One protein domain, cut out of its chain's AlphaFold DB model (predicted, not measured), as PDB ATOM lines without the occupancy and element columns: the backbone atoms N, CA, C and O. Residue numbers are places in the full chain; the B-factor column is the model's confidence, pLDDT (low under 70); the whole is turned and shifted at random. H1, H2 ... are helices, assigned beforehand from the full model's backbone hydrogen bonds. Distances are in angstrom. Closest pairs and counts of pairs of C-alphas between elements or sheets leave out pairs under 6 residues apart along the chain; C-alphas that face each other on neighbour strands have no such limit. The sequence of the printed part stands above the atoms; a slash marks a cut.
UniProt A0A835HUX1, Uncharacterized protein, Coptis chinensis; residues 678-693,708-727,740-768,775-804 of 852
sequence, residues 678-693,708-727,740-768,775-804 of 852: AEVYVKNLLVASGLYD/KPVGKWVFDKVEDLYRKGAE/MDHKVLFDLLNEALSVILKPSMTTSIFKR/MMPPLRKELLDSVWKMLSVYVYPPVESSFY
ATOM      1  N   ALA A 678      74.793   1.320  21.330       80.94
ATOM      2  CA  ALA A 678      76.156   1.223  21.864       80.94
ATOM      3  C   ALA A 678      76.557   2.406  22.776       80.94
ATOM      4  O   ALA A 678      77.328   2.226  23.714       80.94
ATOM      5  N   GLU A 679      76.009   3.596  22.536       83.50
ATOM      6  CA  GLU A 679      76.211   4.829  23.319       83.50
ATOM      7  C   GLU A 679      75.537   4.690  24.693       83.50
ATOM      8  O   GLU A 679      76.177   4.869  25.729       83.50
ATOM      9  N   VAL A 680      74.284   4.213  24.699       84.50
ATOM     10  CA  VAL A 680      73.533   3.820  25.903       84.50
ATOM     11  C   VAL A 680      74.259   2.708  26.670       84.50
ATOM     12  O   VAL A 680      74.348   2.761  27.897       84.50
ATOM     13  N   TYR A 681      74.819   1.709  25.979       85.88
ATOM     14  CA  TYR A 681      75.569   0.623  26.624       85.88
ATOM     15  C   TYR A 681      76.852   1.125  27.315       85.88
ATOM     16  O   TYR A 681      77.108   0.785  28.471       85.88
ATOM     17  N   VAL A 682      77.625   1.998  26.657       86.81
ATOM     18  CA  VAL A 682      78.826   2.636  27.230       86.81
ATOM     19  C   VAL A 682      78.477   3.532  28.424       86.81
ATOM     20  O   VAL A 682      79.134   3.453  29.464       86.81
ATOM     21  N   LYS A 683      77.406   4.325  28.320       85.69
ATOM     22  CA  LYS A 683      76.842   5.129  29.417       85.69
ATOM     23  C   LYS A 683      76.474   4.247  30.618       85.69
ATOM     24  O   LYS A 683      76.909   4.523  31.735       85.69
ATOM     25  N   ASN A 684      75.790   3.124  30.389       86.19
ATOM     26  CA  ASN A 684      75.440   2.154  31.433       86.19
ATOM     27  C   ASN A 684      76.668   1.490  32.085       86.19
ATOM     28  O   ASN A 684      76.667   1.281  33.299       86.19
ATOM     29  N   LEU A 685      77.735   1.205  31.328       87.69
ATOM     30  CA  LEU A 685      79.006   0.723  31.885       87.69
ATOM     31  C   LEU A 685      79.682   1.776  32.782       87.69
ATOM     32  O   LEU A 685      80.105   1.438  33.887       87.69
ATOM     33  N   LEU A 686      79.735   3.044  32.354       84.88
ATOM     34  CA  LEU A 686      80.325   4.152  33.126       84.88
ATOM     35  C   LEU A 686      79.522   4.500  34.395       84.88
ATOM     36  O   LEU A 686      80.107   4.873  35.418       84.88
ATOM     37  N   VAL A 687      78.195   4.344  34.361       84.75
ATOM     38  CA  VAL A 687      77.329   4.398  35.553       84.75
ATOM     39  C   VAL A 687      77.638   3.221  36.479       84.75
ATOM     40  O   VAL A 687      77.919   3.414  37.662       84.75
ATOM     41  N   ALA A 688      77.657   1.992  35.955       82.62
ATOM     42  CA  ALA A 688      77.875   0.794  36.760       82.62
ATOM     43  C   ALA A 688      79.284   0.704  37.381       82.62
ATOM     44  O   ALA A 688      79.424   0.053  38.420       82.62
ATOM     45  N   SER A 689      80.287   1.371  36.792       78.19
ATOM     46  CA  SER A 689      81.642   1.534  37.342       78.19
ATOM     47  C   SER A 689      81.807   2.731  38.291       78.19
ATOM     48  O   SER A 689      82.907   2.932  38.803       78.19
ATOM     49  N   GLY A 690      80.770   3.551  38.509       73.75
ATOM     50  CA  GLY A 690      80.836   4.739  39.374       73.75
ATOM     51  C   GLY A 690      81.676   5.900  38.820       73.75
ATOM     52  O   GLY A 690      82.138   6.741  39.592       73.75
ATOM     53  N   LEU A 691      81.897   5.943  37.498       74.44
ATOM     54  CA  LEU A 691      82.663   7.003  36.821       74.44
ATOM     55  C   LEU A 691      81.773   8.128  36.266       74.44
ATOM     56  O   LEU A 691      82.249   9.247  36.100       74.44
ATOM     57  N   TYR A 692      80.496   7.843  35.997       70.50
ATOM     58  CA  TYR A 692      79.535   8.812  35.456       70.50
ATOM     59  C   TYR A 692      78.887   9.685  36.547       70.50
ATOM     60  O   TYR A 692      78.927  10.911  36.483       70.50
ATOM     61  N   ASP A 693      78.329   9.046  37.580       58.84
ATOM     62  CA  ASP A 693      77.314   9.637  38.471       58.84
ATOM     63  C   ASP A 693      77.875  10.350  39.720       58.84
ATOM     64  O   ASP A 693      77.178  10.609  40.694       58.84
ATOM     65  N   LYS A 708      94.283   0.585  36.132       63.91
ATOM     66  CA  LYS A 708      93.456  -0.605  36.319       63.91
ATOM     67  C   LYS A 708      92.270  -0.493  35.359       63.91
ATOM     68  O   LYS A 708      91.546   0.499  35.462       63.91
ATOM     69  N   PRO A 709      92.049  -1.463  34.455       70.31
ATOM     70  CA  PRO A 709      90.830  -1.492  33.662       70.31
ATOM     71  C   PRO A 709      89.612  -1.638  34.581       70.31
ATOM     72  O   PRO A 709      89.701  -2.176  35.691       70.31
ATOM     73  N   VAL A 710      88.461  -1.180  34.097       80.56
ATOM     74  CA  VAL A 710      87.154  -1.427  34.701       80.56
ATOM     75  C   VAL A 710      87.007  -2.933  34.926       80.56
ATOM     76  O   VAL A 710      87.237  -3.747  34.032       80.56
ATOM     77  N   GLY A 711      86.668  -3.328  36.154       80.25
ATOM     78  CA  GLY A 711      86.611  -4.740  36.518       80.25
ATOM     79  C   GLY A 711      85.505  -5.481  35.765       80.25
ATOM     80  O   GLY A 711      84.408  -4.951  35.596       80.25
ATOM     81  N   LYS A 712      85.752  -6.744  35.387       84.56
ATOM     82  CA  LYS A 712      84.769  -7.617  34.709       84.56
ATOM     83  C   LYS A 712      83.412  -7.682  35.433       84.56
ATOM     84  O   LYS A 712      82.384  -7.815  34.784       84.56
ATOM     85  N   TRP A 713      83.397  -7.505  36.758       81.62
ATOM     86  CA  TRP A 713      82.169  -7.419  37.554       81.62
ATOM     87  C   TRP A 713      81.204  -6.315  37.081       81.62
ATOM     88  O   TRP A 713      80.000  -6.475  37.240       81.62
ATOM     89  N   VAL A 714      81.700  -5.223  36.484       85.12
ATOM     90  CA  VAL A 714      80.870  -4.158  35.893       85.12
ATOM     91  C   VAL A 714      80.180  -4.664  34.631       85.12
ATOM     92  O   VAL A 714      78.968  -4.511  34.502       85.12
ATOM     93  N   PHE A 715      80.933  -5.313  33.737       87.06
ATOM     94  CA  PHE A 715      80.395  -5.948  32.532       87.06
ATOM     95  C   PHE A 715      79.345  -7.006  32.888       87.06
ATOM     96  O   PHE A 715      78.218  -6.930  32.408       87.06
ATOM     97  N   ASP A 716      79.678  -7.935  33.793       85.69
ATOM     98  CA  ASP A 716      78.760  -8.991  34.235       85.69
ATOM     99  C   ASP A 716      77.487  -8.392  34.880       85.69
ATOM    100  O   ASP A 716      76.378  -8.839  34.587       85.69
ATOM    101  N   LYS A 717      77.619  -7.331  35.696       86.25
ATOM    102  CA  LYS A 717      76.494  -6.608  36.326       86.25
ATOM    103  C   LYS A 717      75.583  -5.925  35.304       86.25
ATOM    104  O   LYS A 717      74.367  -5.981  35.469       86.25
ATOM    105  N   VAL A 718      76.140  -5.265  34.285       85.88
ATOM    106  CA  VAL A 718      75.352  -4.600  33.232       85.88
ATOM    107  C   VAL A 718      74.684  -5.637  32.332       85.88
ATOM    108  O   VAL A 718      73.481  -5.557  32.103       85.88
ATOM    109  N   GLU A 719      75.414  -6.658  31.891       86.00
ATOM    110  CA  GLU A 719      74.875  -7.726  31.044       86.00
ATOM    111  C   GLU A 719      73.732  -8.495  31.737       86.00
ATOM    112  O   GLU A 719      72.745  -8.849  31.095       86.00
ATOM    113  N   ASP A 720      73.789  -8.676  33.061       83.38
ATOM    114  CA  ASP A 720      72.685  -9.254  33.841       83.38
ATOM    115  C   ASP A 720      71.453  -8.341  33.985       83.38
ATOM    116  O   ASP A 720      70.366  -8.854  34.257       83.38
ATOM    117  N   LEU A 721      71.572  -7.022  33.793       82.44
ATOM    118  CA  LEU A 721      70.408  -6.128  33.689       82.44
ATOM    119  C   LEU A 721      69.726  -6.290  32.323       82.44
ATOM    120  O   LEU A 721      68.515  -6.504  32.269       82.44
ATOM    121  N   TYR A 722      70.504  -6.291  31.233       80.12
ATOM    122  CA  TYR A 722      69.986  -6.556  29.883       80.12
ATOM    123  C   TYR A 722      69.377  -7.964  29.762       80.12
ATOM    124  O   TYR A 722      68.348  -8.138  29.106       80.12
ATOM    125  N   ARG A 723      69.945  -8.967  30.450       77.94
ATOM    126  CA  ARG A 723      69.376 -10.322  30.555       77.94
ATOM    127  C   ARG A 723      67.976 -10.307  31.174       77.94
ATOM    128  O   ARG A 723      67.056 -10.857  30.577       77.94
ATOM    129  N   LYS A 724      67.806  -9.647  32.327       75.62
ATOM    130  CA  LYS A 724      66.525  -9.581  33.059       75.62
ATOM    131  C   LYS A 724      65.448  -8.835  32.270       75.62
ATOM    132  O   LYS A 724      64.357  -9.366  32.094       75.62
ATOM    133  N   GLY A 725      65.778  -7.674  31.698       65.75
ATOM    134  CA  GLY A 725      64.837  -6.930  30.852       65.75
ATOM    135  C   GLY A 725      64.385  -7.719  29.612       65.75
ATOM    136  O   GLY A 725      63.231  -7.622  29.195       65.75
ATOM    137  N   ALA A 726      65.252  -8.562  29.040       62.78
ATOM    138  CA  ALA A 726      64.878  -9.436  27.929       62.78
ATOM    139  C   ALA A 726      63.959 -10.600  28.347       62.78
ATOM    140  O   ALA A 726      63.099 -10.996  27.558       62.78
ATOM    141  N   GLU A 727      64.104 -11.125  29.568       62.00
ATOM    142  CA  GLU A 727      63.194 -12.131  30.140       62.00
ATOM    143  C   GLU A 727      61.793 -11.543  30.398       62.00
ATOM    144  O   GLU A 727      60.798 -12.210  30.121       62.00
ATOM    145  N   MET A 740      78.967 -10.369  21.896       58.62
ATOM    146  CA  MET A 740      80.322 -10.176  21.376       58.62
ATOM    147  C   MET A 740      80.581  -8.684  21.163       58.62
ATOM    148  O   MET A 740      81.601  -8.190  21.640       58.62
ATOM    149  N   ASP A 741      79.619  -7.960  20.591       75.06
ATOM    150  CA  ASP A 741      79.695  -6.506  20.401       75.06
ATOM    151  C   ASP A 741      79.801  -5.761  21.740       75.06
ATOM    152  O   ASP A 741      80.685  -4.930  21.924       75.06
ATOM    153  N   HIS A 742      78.971  -6.122  22.726       84.88
ATOM    154  CA  HIS A 742      79.032  -5.630  24.107       84.88
ATOM    155  C   HIS A 742      80.415  -5.846  24.733       84.88
ATOM    156  O   HIS A 742      80.942  -4.957  25.403       84.88
ATOM    157  N   LYS A 743      81.031  -7.017  24.514       85.38
ATOM    158  CA  LYS A 743      82.371  -7.288  25.037       85.38
ATOM    159  C   LYS A 743      83.433  -6.449  24.320       85.38
ATOM    160  O   LYS A 743      84.294  -5.889  24.987       85.38
ATOM    161  N   VAL A 744      83.358  -6.311  22.996       86.12
ATOM    162  CA  VAL A 744      84.272  -5.445  22.231       86.12
ATOM    163  C   VAL A 744      84.128  -3.982  22.668       86.12
ATOM    164  O   VAL A 744      85.135  -3.321  22.889       86.12
ATOM    165  N   LEU A 745      82.904  -3.496  22.902       85.88
ATOM    166  CA  LEU A 745      82.642  -2.170  23.474       85.88
ATOM    167  C   LEU A 745      83.245  -2.006  24.878       85.88
ATOM    168  O   LEU A 745      83.762  -0.938  25.187       85.88
ATOM    169  N   PHE A 746      83.218  -3.044  25.719       86.88
ATOM    170  CA  PHE A 746      83.848  -3.029  27.043       86.88
ATOM    171  C   PHE A 746      85.383  -3.064  26.978       86.88
ATOM    172  O   PHE A 746      86.049  -2.336  27.714       86.88
ATOM    173  N   ASP A 747      85.960  -3.877  26.092       86.88
ATOM    174  CA  ASP A 747      87.410  -3.958  25.893       86.88
ATOM    175  C   ASP A 747      87.938  -2.615  25.313       86.88
ATOM    176  O   ASP A 747      88.889  -2.048  25.854       86.88
ATOM    177  N   LEU A 748      87.241  -2.015  24.334       85.38
ATOM    178  CA  LEU A 748      87.527  -0.669  23.803       85.38
ATOM    179  C   LEU A 748      87.291   0.455  24.831       85.38
ATOM    180  O   LEU A 748      88.037   1.432  24.859       85.38
ATOM    181  N   LEU A 749      86.276   0.345  25.699       86.88
ATOM    182  CA  LEU A 749      86.048   1.297  26.796       86.88
ATOM    183  C   LEU A 749      87.238   1.315  27.761       86.88
ATOM    184  O   LEU A 749      87.655   2.381  28.210       86.88
ATOM    185  N   ASN A 750      87.805   0.147  28.063       86.19
ATOM    186  CA  ASN A 750      88.993   0.040  28.904       86.19
ATOM    187  C   ASN A 750      90.227   0.669  28.252       86.19
ATOM    188  O   ASN A 750      90.991   1.344  28.940       86.19
ATOM    189  N   GLU A 751      90.400   0.512  26.940       83.56
ATOM    190  CA  GLU A 751      91.443   1.203  26.179       83.56
ATOM    191  C   GLU A 751      91.242   2.729  26.212       83.56
ATOM    192  O   GLU A 751      92.145   3.467  26.609       83.56
ATOM    193  N   ALA A 752      90.029   3.206  25.915       82.75
ATOM    194  CA  ALA A 752      89.690   4.628  25.925       82.75
ATOM    195  C   ALA A 752      89.886   5.282  27.305       82.75
ATOM    196  O   ALA A 752      90.432   6.383  27.399       82.75
ATOM    197  N   LEU A 753      89.495   4.600  28.387       81.50
ATOM    198  CA  LEU A 753      89.730   5.060  29.758       81.50
ATOM    199  C   LEU A 753      91.215   4.999  30.144       81.50
ATOM    200  O   LEU A 753      91.686   5.903  30.829       81.50
ATOM    201  N   SER A 754      91.965   3.999  29.673       76.25
ATOM    202  CA  SER A 754      93.423   3.903  29.861       76.25
ATOM    203  C   SER A 754      94.189   5.030  29.152       76.25
ATOM    204  O   SER A 754      95.274   5.402  29.592       76.25
ATOM    205  N   VAL A 755      93.616   5.621  28.095       74.19
ATOM    206  CA  VAL A 755      94.143   6.821  27.425       74.19
ATOM    207  C   VAL A 755      93.696   8.111  28.129       74.19
ATOM    208  O   VAL A 755      94.544   8.937  28.456       74.19
ATOM    209  N   ILE A 756      92.397   8.292  28.411       73.12
ATOM    210  CA  ILE A 756      91.855   9.542  28.992       73.12
ATOM    211  C   ILE A 756      92.266   9.741  30.456       73.12
ATOM    212  O   ILE A 756      92.597  10.854  30.858       73.12
ATOM    213  N   LEU A 757      92.215   8.686  31.275       68.56
ATOM    214  CA  LEU A 757      92.508   8.773  32.711       68.56
ATOM    215  C   LEU A 757      94.002   8.626  33.022       68.56
ATOM    216  O   LEU A 757      94.386   8.738  34.187       68.56
ATOM    217  N   LYS A 758      94.846   8.396  32.005       65.12
ATOM    218  CA  LYS A 758      96.296   8.268  32.158       65.12
ATOM    219  C   LYS A 758      96.850   9.509  32.864       65.12
ATOM    220  O   LYS A 758      96.773  10.607  32.307       65.12
ATOM    221  N   PRO A 759      97.452   9.386  34.060       54.50
ATOM    222  CA  PRO A 759      98.059  10.537  34.706       54.50
ATOM    223  C   PRO A 759      99.189  11.069  33.824       54.50
ATOM    224  O   PRO A 759     100.149  10.345  33.552       54.50
ATOM    225  N   SER A 760      99.110  12.336  33.406       49.50
ATOM    226  CA  SER A 760     100.225  13.013  32.741       49.50
ATOM    227  C   SER A 760     101.404  13.048  33.719       49.50
ATOM    228  O   SER A 760     101.404  13.857  34.654       49.50
ATOM    229  N   MET A 761     102.360  12.125  33.564       48.19
ATOM    230  CA  MET A 761     103.437  11.904  34.532       48.19
ATOM    231  C   MET A 761     104.206  13.204  34.756       48.19
ATOM    232  O   MET A 761     104.929  13.688  33.886       48.19
ATOM    233  N   THR A 762     103.990  13.807  35.929       40.81
ATOM    234  CA  THR A 762     104.483  15.157  36.212       40.81
ATOM    235  C   THR A 762     106.004  15.162  36.214       40.81
ATOM    236  O   THR A 762     106.642  14.615  37.110       40.81
ATOM    237  N   THR A 763     106.583  15.776  35.178       38.00
ATOM    238  CA  THR A 763     108.029  15.767  34.941       38.00
ATOM    239  C   THR A 763     108.801  16.199  36.183       38.00
ATOM    240  O   THR A 763     108.412  17.197  36.790       38.00
ATOM    241  N   SER A 764     109.907  15.499  36.471       42.19
ATOM    242  CA  SER A 764     111.046  15.871  37.325       42.19
ATOM    243  C   SER A 764     110.873  17.083  38.257       42.19
ATOM    244  O   SER A 764     110.634  18.206  37.815       42.19
ATOM    245  N   ILE A 765     111.164  16.898  39.549       45.59
ATOM    246  CA  ILE A 765     111.060  17.906  40.627       45.59
ATOM    247  C   ILE A 765     111.650  19.292  40.258       45.59
ATOM    248  O   ILE A 765     111.150  20.315  40.729       45.59
ATOM    249  N   PHE A 766     112.651  19.352  39.372       44.78
ATOM    250  CA  PHE A 766     113.272  20.591  38.885       44.78
ATOM    251  C   PHE A 766     112.477  21.380  37.820       44.78
ATOM    252  O   PHE A 766     112.793  22.544  37.583       44.78
ATOM    253  N   LYS A 767     111.443  20.805  37.188       41.56
ATOM    254  CA  LYS A 767     110.649  21.443  36.113       41.56
ATOM    255  C   LYS A 767     109.356  22.133  36.577       41.56
ATOM    256  O   LYS A 767     108.646  22.699  35.748       41.56
ATOM    257  N   ARG A 768     109.068  22.180  37.885       38.03
ATOM    258  CA  ARG A 768     107.844  22.761  38.496       38.03
ATOM    259  C   ARG A 768     107.733  24.306  38.408       38.03
ATOM    260  O   ARG A 768     107.300  24.952  39.359       38.03
ATOM    261  N   MET A 775      95.997  19.243  33.507       38.41
ATOM    262  CA  MET A 775      94.754  18.695  32.980       38.41
ATOM    263  C   MET A 775      94.167  17.787  34.057       38.41
ATOM    264  O   MET A 775      94.650  16.683  34.304       38.41
ATOM    265  N   MET A 776      93.155  18.305  34.749       45.00
ATOM    266  CA  MET A 776      92.222  17.466  35.484       45.00
ATOM    267  C   MET A 776      91.580  16.499  34.478       45.00
ATOM    268  O   MET A 776      91.392  16.887  33.320       45.00
ATOM    269  N   PRO A 777      91.245  15.262  34.882       52.09
ATOM    270  CA  PRO A 777      90.427  14.398  34.037       52.09
ATOM    271  C   PRO A 777      89.118  15.129  33.671       52.09
ATOM    272  O   PRO A 777      88.619  15.902  34.498       52.09
ATOM    273  N   PRO A 778      88.579  14.924  32.452       48.88
ATOM    274  CA  PRO A 778      87.440  15.686  31.937       48.88
ATOM    275  C   PRO A 778      86.220  15.601  32.863       48.88
ATOM    276  O   PRO A 778      85.994  14.598  33.547       48.88
ATOM    277  N   LEU A 779      85.435  16.678  32.909       55.50
ATOM    278  CA  LEU A 779      84.432  16.938  33.938       55.50
ATOM    279  C   LEU A 779      83.171  16.070  33.776       55.50
ATOM    280  O   LEU A 779      82.122  16.539  33.340       55.50
ATOM    281  N   ARG A 780      83.262  14.812  34.229       61.47
ATOM    282  CA  ARG A 780      82.166  13.856  34.513       61.47
ATOM    283  C   ARG A 780      81.198  13.586  33.350       61.47
ATOM    284  O   ARG A 780      81.282  12.514  32.762       61.47
ATOM    285  N   LYS A 781      80.336  14.536  32.971       61.62
ATOM    286  CA  LYS A 781      79.528  14.449  31.738       61.62
ATOM    287  C   LYS A 781      80.442  14.476  30.495       61.62
ATOM    288  O   LYS A 781      80.323  13.601  29.643       61.62
ATOM    289  N   GLU A 782      81.476  15.327  30.493       66.06
ATOM    290  CA  GLU A 782      82.514  15.374  29.439       66.06
ATOM    291  C   GLU A 782      83.298  14.055  29.268       66.06
ATOM    292  O   GLU A 782      83.911  13.829  28.221       66.06
ATOM    293  N   LEU A 783      83.330  13.183  30.287       77.12
ATOM    294  CA  LEU A 783      84.014  11.890  30.197       77.12
ATOM    295  C   LEU A 783      83.273  10.943  29.246       77.12
ATOM    296  O   LEU A 783      83.936  10.261  28.468       77.12
ATOM    297  N   LEU A 784      81.931  10.932  29.264       81.25
ATOM    298  CA  LEU A 784      81.146  10.158  28.298       81.25
ATOM    299  C   LEU A 784      81.410  10.672  26.881       81.25
ATOM    300  O   LEU A 784      81.749   9.868  26.019       81.25
ATOM    301  N   ASP A 785      81.354  11.987  26.660       79.31
ATOM    302  CA  ASP A 785      81.612  12.588  25.345       79.31
ATOM    303  C   ASP A 785      83.037  12.303  24.845       79.31
ATOM    304  O   ASP A 785      83.238  11.974  23.678       79.31
ATOM    305  N   SER A 786      84.039  12.375  25.727       76.56
ATOM    306  CA  SER A 786      85.446  12.113  25.387       76.56
ATOM    307  C   SER A 786      85.695  10.643  25.046       76.56
ATOM    308  O   SER A 786      86.342  10.337  24.041       76.56
ATOM    309  N   VAL A 787      85.153   9.727  25.856       83.50
ATOM    310  CA  VAL A 787      85.188   8.279  25.603       83.50
ATOM    311  C   VAL A 787      84.464   7.971  24.295       83.50
ATOM    312  O   VAL A 787      85.034   7.344  23.404       83.50
ATOM    313  N   TRP A 788      83.232   8.450  24.139       84.94
ATOM    314  CA  TRP A 788      82.394   8.178  22.979       84.94
ATOM    315  C   TRP A 788      82.948   8.788  21.690       84.94
ATOM    316  O   TRP A 788      82.865   8.167  20.631       84.94
ATOM    317  N   LYS A 789      83.622   9.939  21.755       80.88
ATOM    318  CA  LYS A 789      84.354  10.506  20.616       80.88
ATOM    319  C   LYS A 789      85.485   9.594  20.131       80.88
ATOM    320  O   LYS A 789      85.693   9.509  18.927       80.88
ATOM    321  N   MET A 790      86.181   8.880  21.021       79.19
ATOM    322  CA  MET A 790      87.169   7.874  20.599       79.19
ATOM    323  C   MET A 790      86.512   6.562  20.152       79.19
ATOM    324  O   MET A 790      86.910   6.002  19.136       79.19
ATOM    325  N   LEU A 791      85.473   6.086  20.849       83.62
ATOM    326  CA  LEU A 791      84.772   4.848  20.484       83.62
ATOM    327  C   LEU A 791      84.026   4.957  19.147       83.62
ATOM    328  O   LEU A 791      84.058   4.022  18.351       83.62
ATOM    329  N   SER A 792      83.387   6.092  18.863       77.12
ATOM    330  CA  SER A 792      82.618   6.314  17.629       77.12
ATOM    331  C   SER A 792      83.467   6.185  16.362       77.12
ATOM    332  O   SER A 792      82.949   5.720  15.354       77.12
ATOM    333  N   VAL A 793      84.770   6.477  16.425       77.25
ATOM    334  CA  VAL A 793      85.725   6.257  15.324       77.25
ATOM    335  C   VAL A 793      85.873   4.767  14.968       77.25
ATOM    336  O   VAL A 793      86.115   4.439  13.810       77.25
ATOM    337  N   TYR A 794      85.682   3.862  15.934       72.81
ATOM    338  CA  TYR A 794      85.742   2.409  15.734       72.81
ATOM    339  C   TYR A 794      84.370   1.769  15.495       72.81
ATOM    340  O   TYR A 794      84.255   0.852  14.685       72.81
ATOM    341  N   VAL A 795      83.331   2.246  16.189       74.38
ATOM    342  CA  VAL A 795      81.953   1.724  16.087       74.38
ATOM    343  C   VAL A 795      81.257   2.222  14.813       74.38
ATOM    344  O   VAL A 795      80.462   1.499  14.217       74.38
ATOM    345  N   TYR A 796      81.579   3.440  14.370       73.88
ATOM    346  CA  TYR A 796      81.052   4.078  13.162       73.88
ATOM    347  C   TYR A 796      82.208   4.646  12.317       73.88
ATOM    348  O   TYR A 796      82.357   5.867  12.215       73.88
ATOM    349  N   PRO A 797      83.046   3.774  11.718       69.19
ATOM    350  CA  PRO A 797      84.177   4.206  10.905       69.19
ATOM    351  C   PRO A 797      83.710   5.138   9.772       69.19
ATOM    352  O   PRO A 797      82.771   4.791   9.045       69.19
ATOM    353  N   PRO A 798      84.343   6.315   9.591       66.62
ATOM    354  CA  PRO A 798      84.075   7.192   8.461       66.62
ATOM    355  C   PRO A 798      84.163   6.444   7.126       66.62
ATOM    356  O   PRO A 798      85.093   5.676   6.890       66.62
ATOM    357  N   VAL A 799      83.222   6.722   6.219       63.06
ATOM    358  CA  VAL A 799      83.102   6.065   4.896       63.06
ATOM    359  C   VAL A 799      84.230   6.487   3.924       63.06
ATOM    360  O   VAL A 799      84.238   6.130   2.749       63.06
ATOM    361  N   GLU A 800      85.213   7.249   4.399       62.00
ATOM    362  CA  GLU A 800      86.381   7.645   3.623       62.00
ATOM    363  C   GLU A 800      87.295   6.446   3.337       62.00
ATOM    364  O   GLU A 800      87.695   5.701   4.234       62.00
ATOM    365  N   SER A 801      87.711   6.293   2.077       58.44
ATOM    366  CA  SER A 801      88.592   5.193   1.649       58.44
ATOM    367  C   SER A 801      89.976   5.203   2.322       58.44
ATOM    368  O   SER A 801      90.693   4.204   2.254       58.44
ATOM    369  N   SER A 802      90.356   6.309   2.966       62.50
ATOM    370  CA  SER A 802      91.533   6.438   3.830       62.50
ATOM    371  C   SER A 802      91.438   5.538   5.067       62.50
ATOM    372  O   SER A 802      92.447   4.970   5.488       62.50
ATOM    373  N   PHE A 803      90.240   5.349   5.629       61.34
ATOM    374  CA  PHE A 803      90.057   4.731   6.942       61.34
ATOM    375  C   PHE A 803      90.442   3.243   6.981       61.34
ATOM    376  O   PHE A 803      90.953   2.760   7.997       61.34
ATOM    377  N   TYR A 804      90.248   2.554   5.854       69.25
ATOM    378  CA  TYR A 804      90.601   1.149   5.621       69.25
ATOM    379  C   TYR A 804      91.948   0.969   4.898       69.25
ATOM    380  O   TYR A 804      92.337  -0.155   4.586       69.25
TER     381      TYR A 804
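What this domain is: This is residues 678 to 693, 708 to 727, 740 to 768 and 775 to 804 of the 852 residues of an uncharacterized protein of Coptis chinensis (UniProt A0A835HUX1). Three helices, H1, H3 and H4, make a small core in which each crosses the other two at a slant, their centres forming a triangle; a fourth, H2, packs with residues 714 to 718 on H1 near Ala 688, and its far end reaches away from the core. Two thin arms stick out of this body, residues 761 to 768 and residues 796 to 802; without them the body spans 44 by 35 by 21 A. The printed part has 95 residues with four named helices, in the order H1, H2, H3, H4, and no named strand, an all helix domain. The whole is loose, with a radius of gyration of the C-alphas of 16.0 A, and flat in outline, with spans of 60 by 38 by 21 A.

How they stand to each other: Start at H1, residues 678 to 688. It touches H2, residues 712 to 727, at a steep tilt of 61 degrees, opposite ways; look at the closest C-alphas, those of Ala 688 and Val 714, 5.9 A apart. H1 also touches residues 742 to 749 of H3, residues 740 to 756, at a steep tilt of 64 degrees, the same way, with the C-alphas of Val 682 and Leu 745 closest at 7.2 A. H2 and H3 are close but not clearly touching: their closest C-alphas, those of Phe 715 and Phe 746, are 7.1 A apart, and the tilt of 37 degrees is only just steep. Go on to H4, residues 781 to 795, which touches H3 with residues 786 to 791 alone, at a steep tilt of 55 degrees, opposite ways; the C-alphas of Ala 752 and Val 787 are closest at 5.8 A. H4 touches H1 with residues 784 to 788 alone, at 42 degrees, opposite ways, the closest C-alphas being those of Lys 683 and Leu 784 at 6.7 A. H2 and H4 are apart. In H1, H2 and H3 every O i to N i+4 pair is within hydrogen-bond range; in H4 8 of 11 are.

Where its parts are: Find C-alpha 678 at (76.156, 1.223, 21.864), where H1 begins; it is 15.0 A long. H2 measures 22.5 A and ends at C-alpha 727, (63.194, -12.131, 30.140). H3 is the longest by residues, 17, and measures 24.1 A. H4 measures 20.3 A and ends at C-alpha 795, (81.953, 1.724, 16.087).

The domain as a whole: The C-alphas farthest apart are those of Glu 727 and Phe 766, 60.5 A. Three cuts leave out residues 694 to 707, 728 to 739 and 769 to 774, with C-alpha gaps of 19.2 A, 19.3 A and 14.8 A, and each link between helices runs across one of them. Mean pLDDT of the printed part is 72.2; among the residues under 70 are 757 to 768, 775 to 782 and 797 to 804.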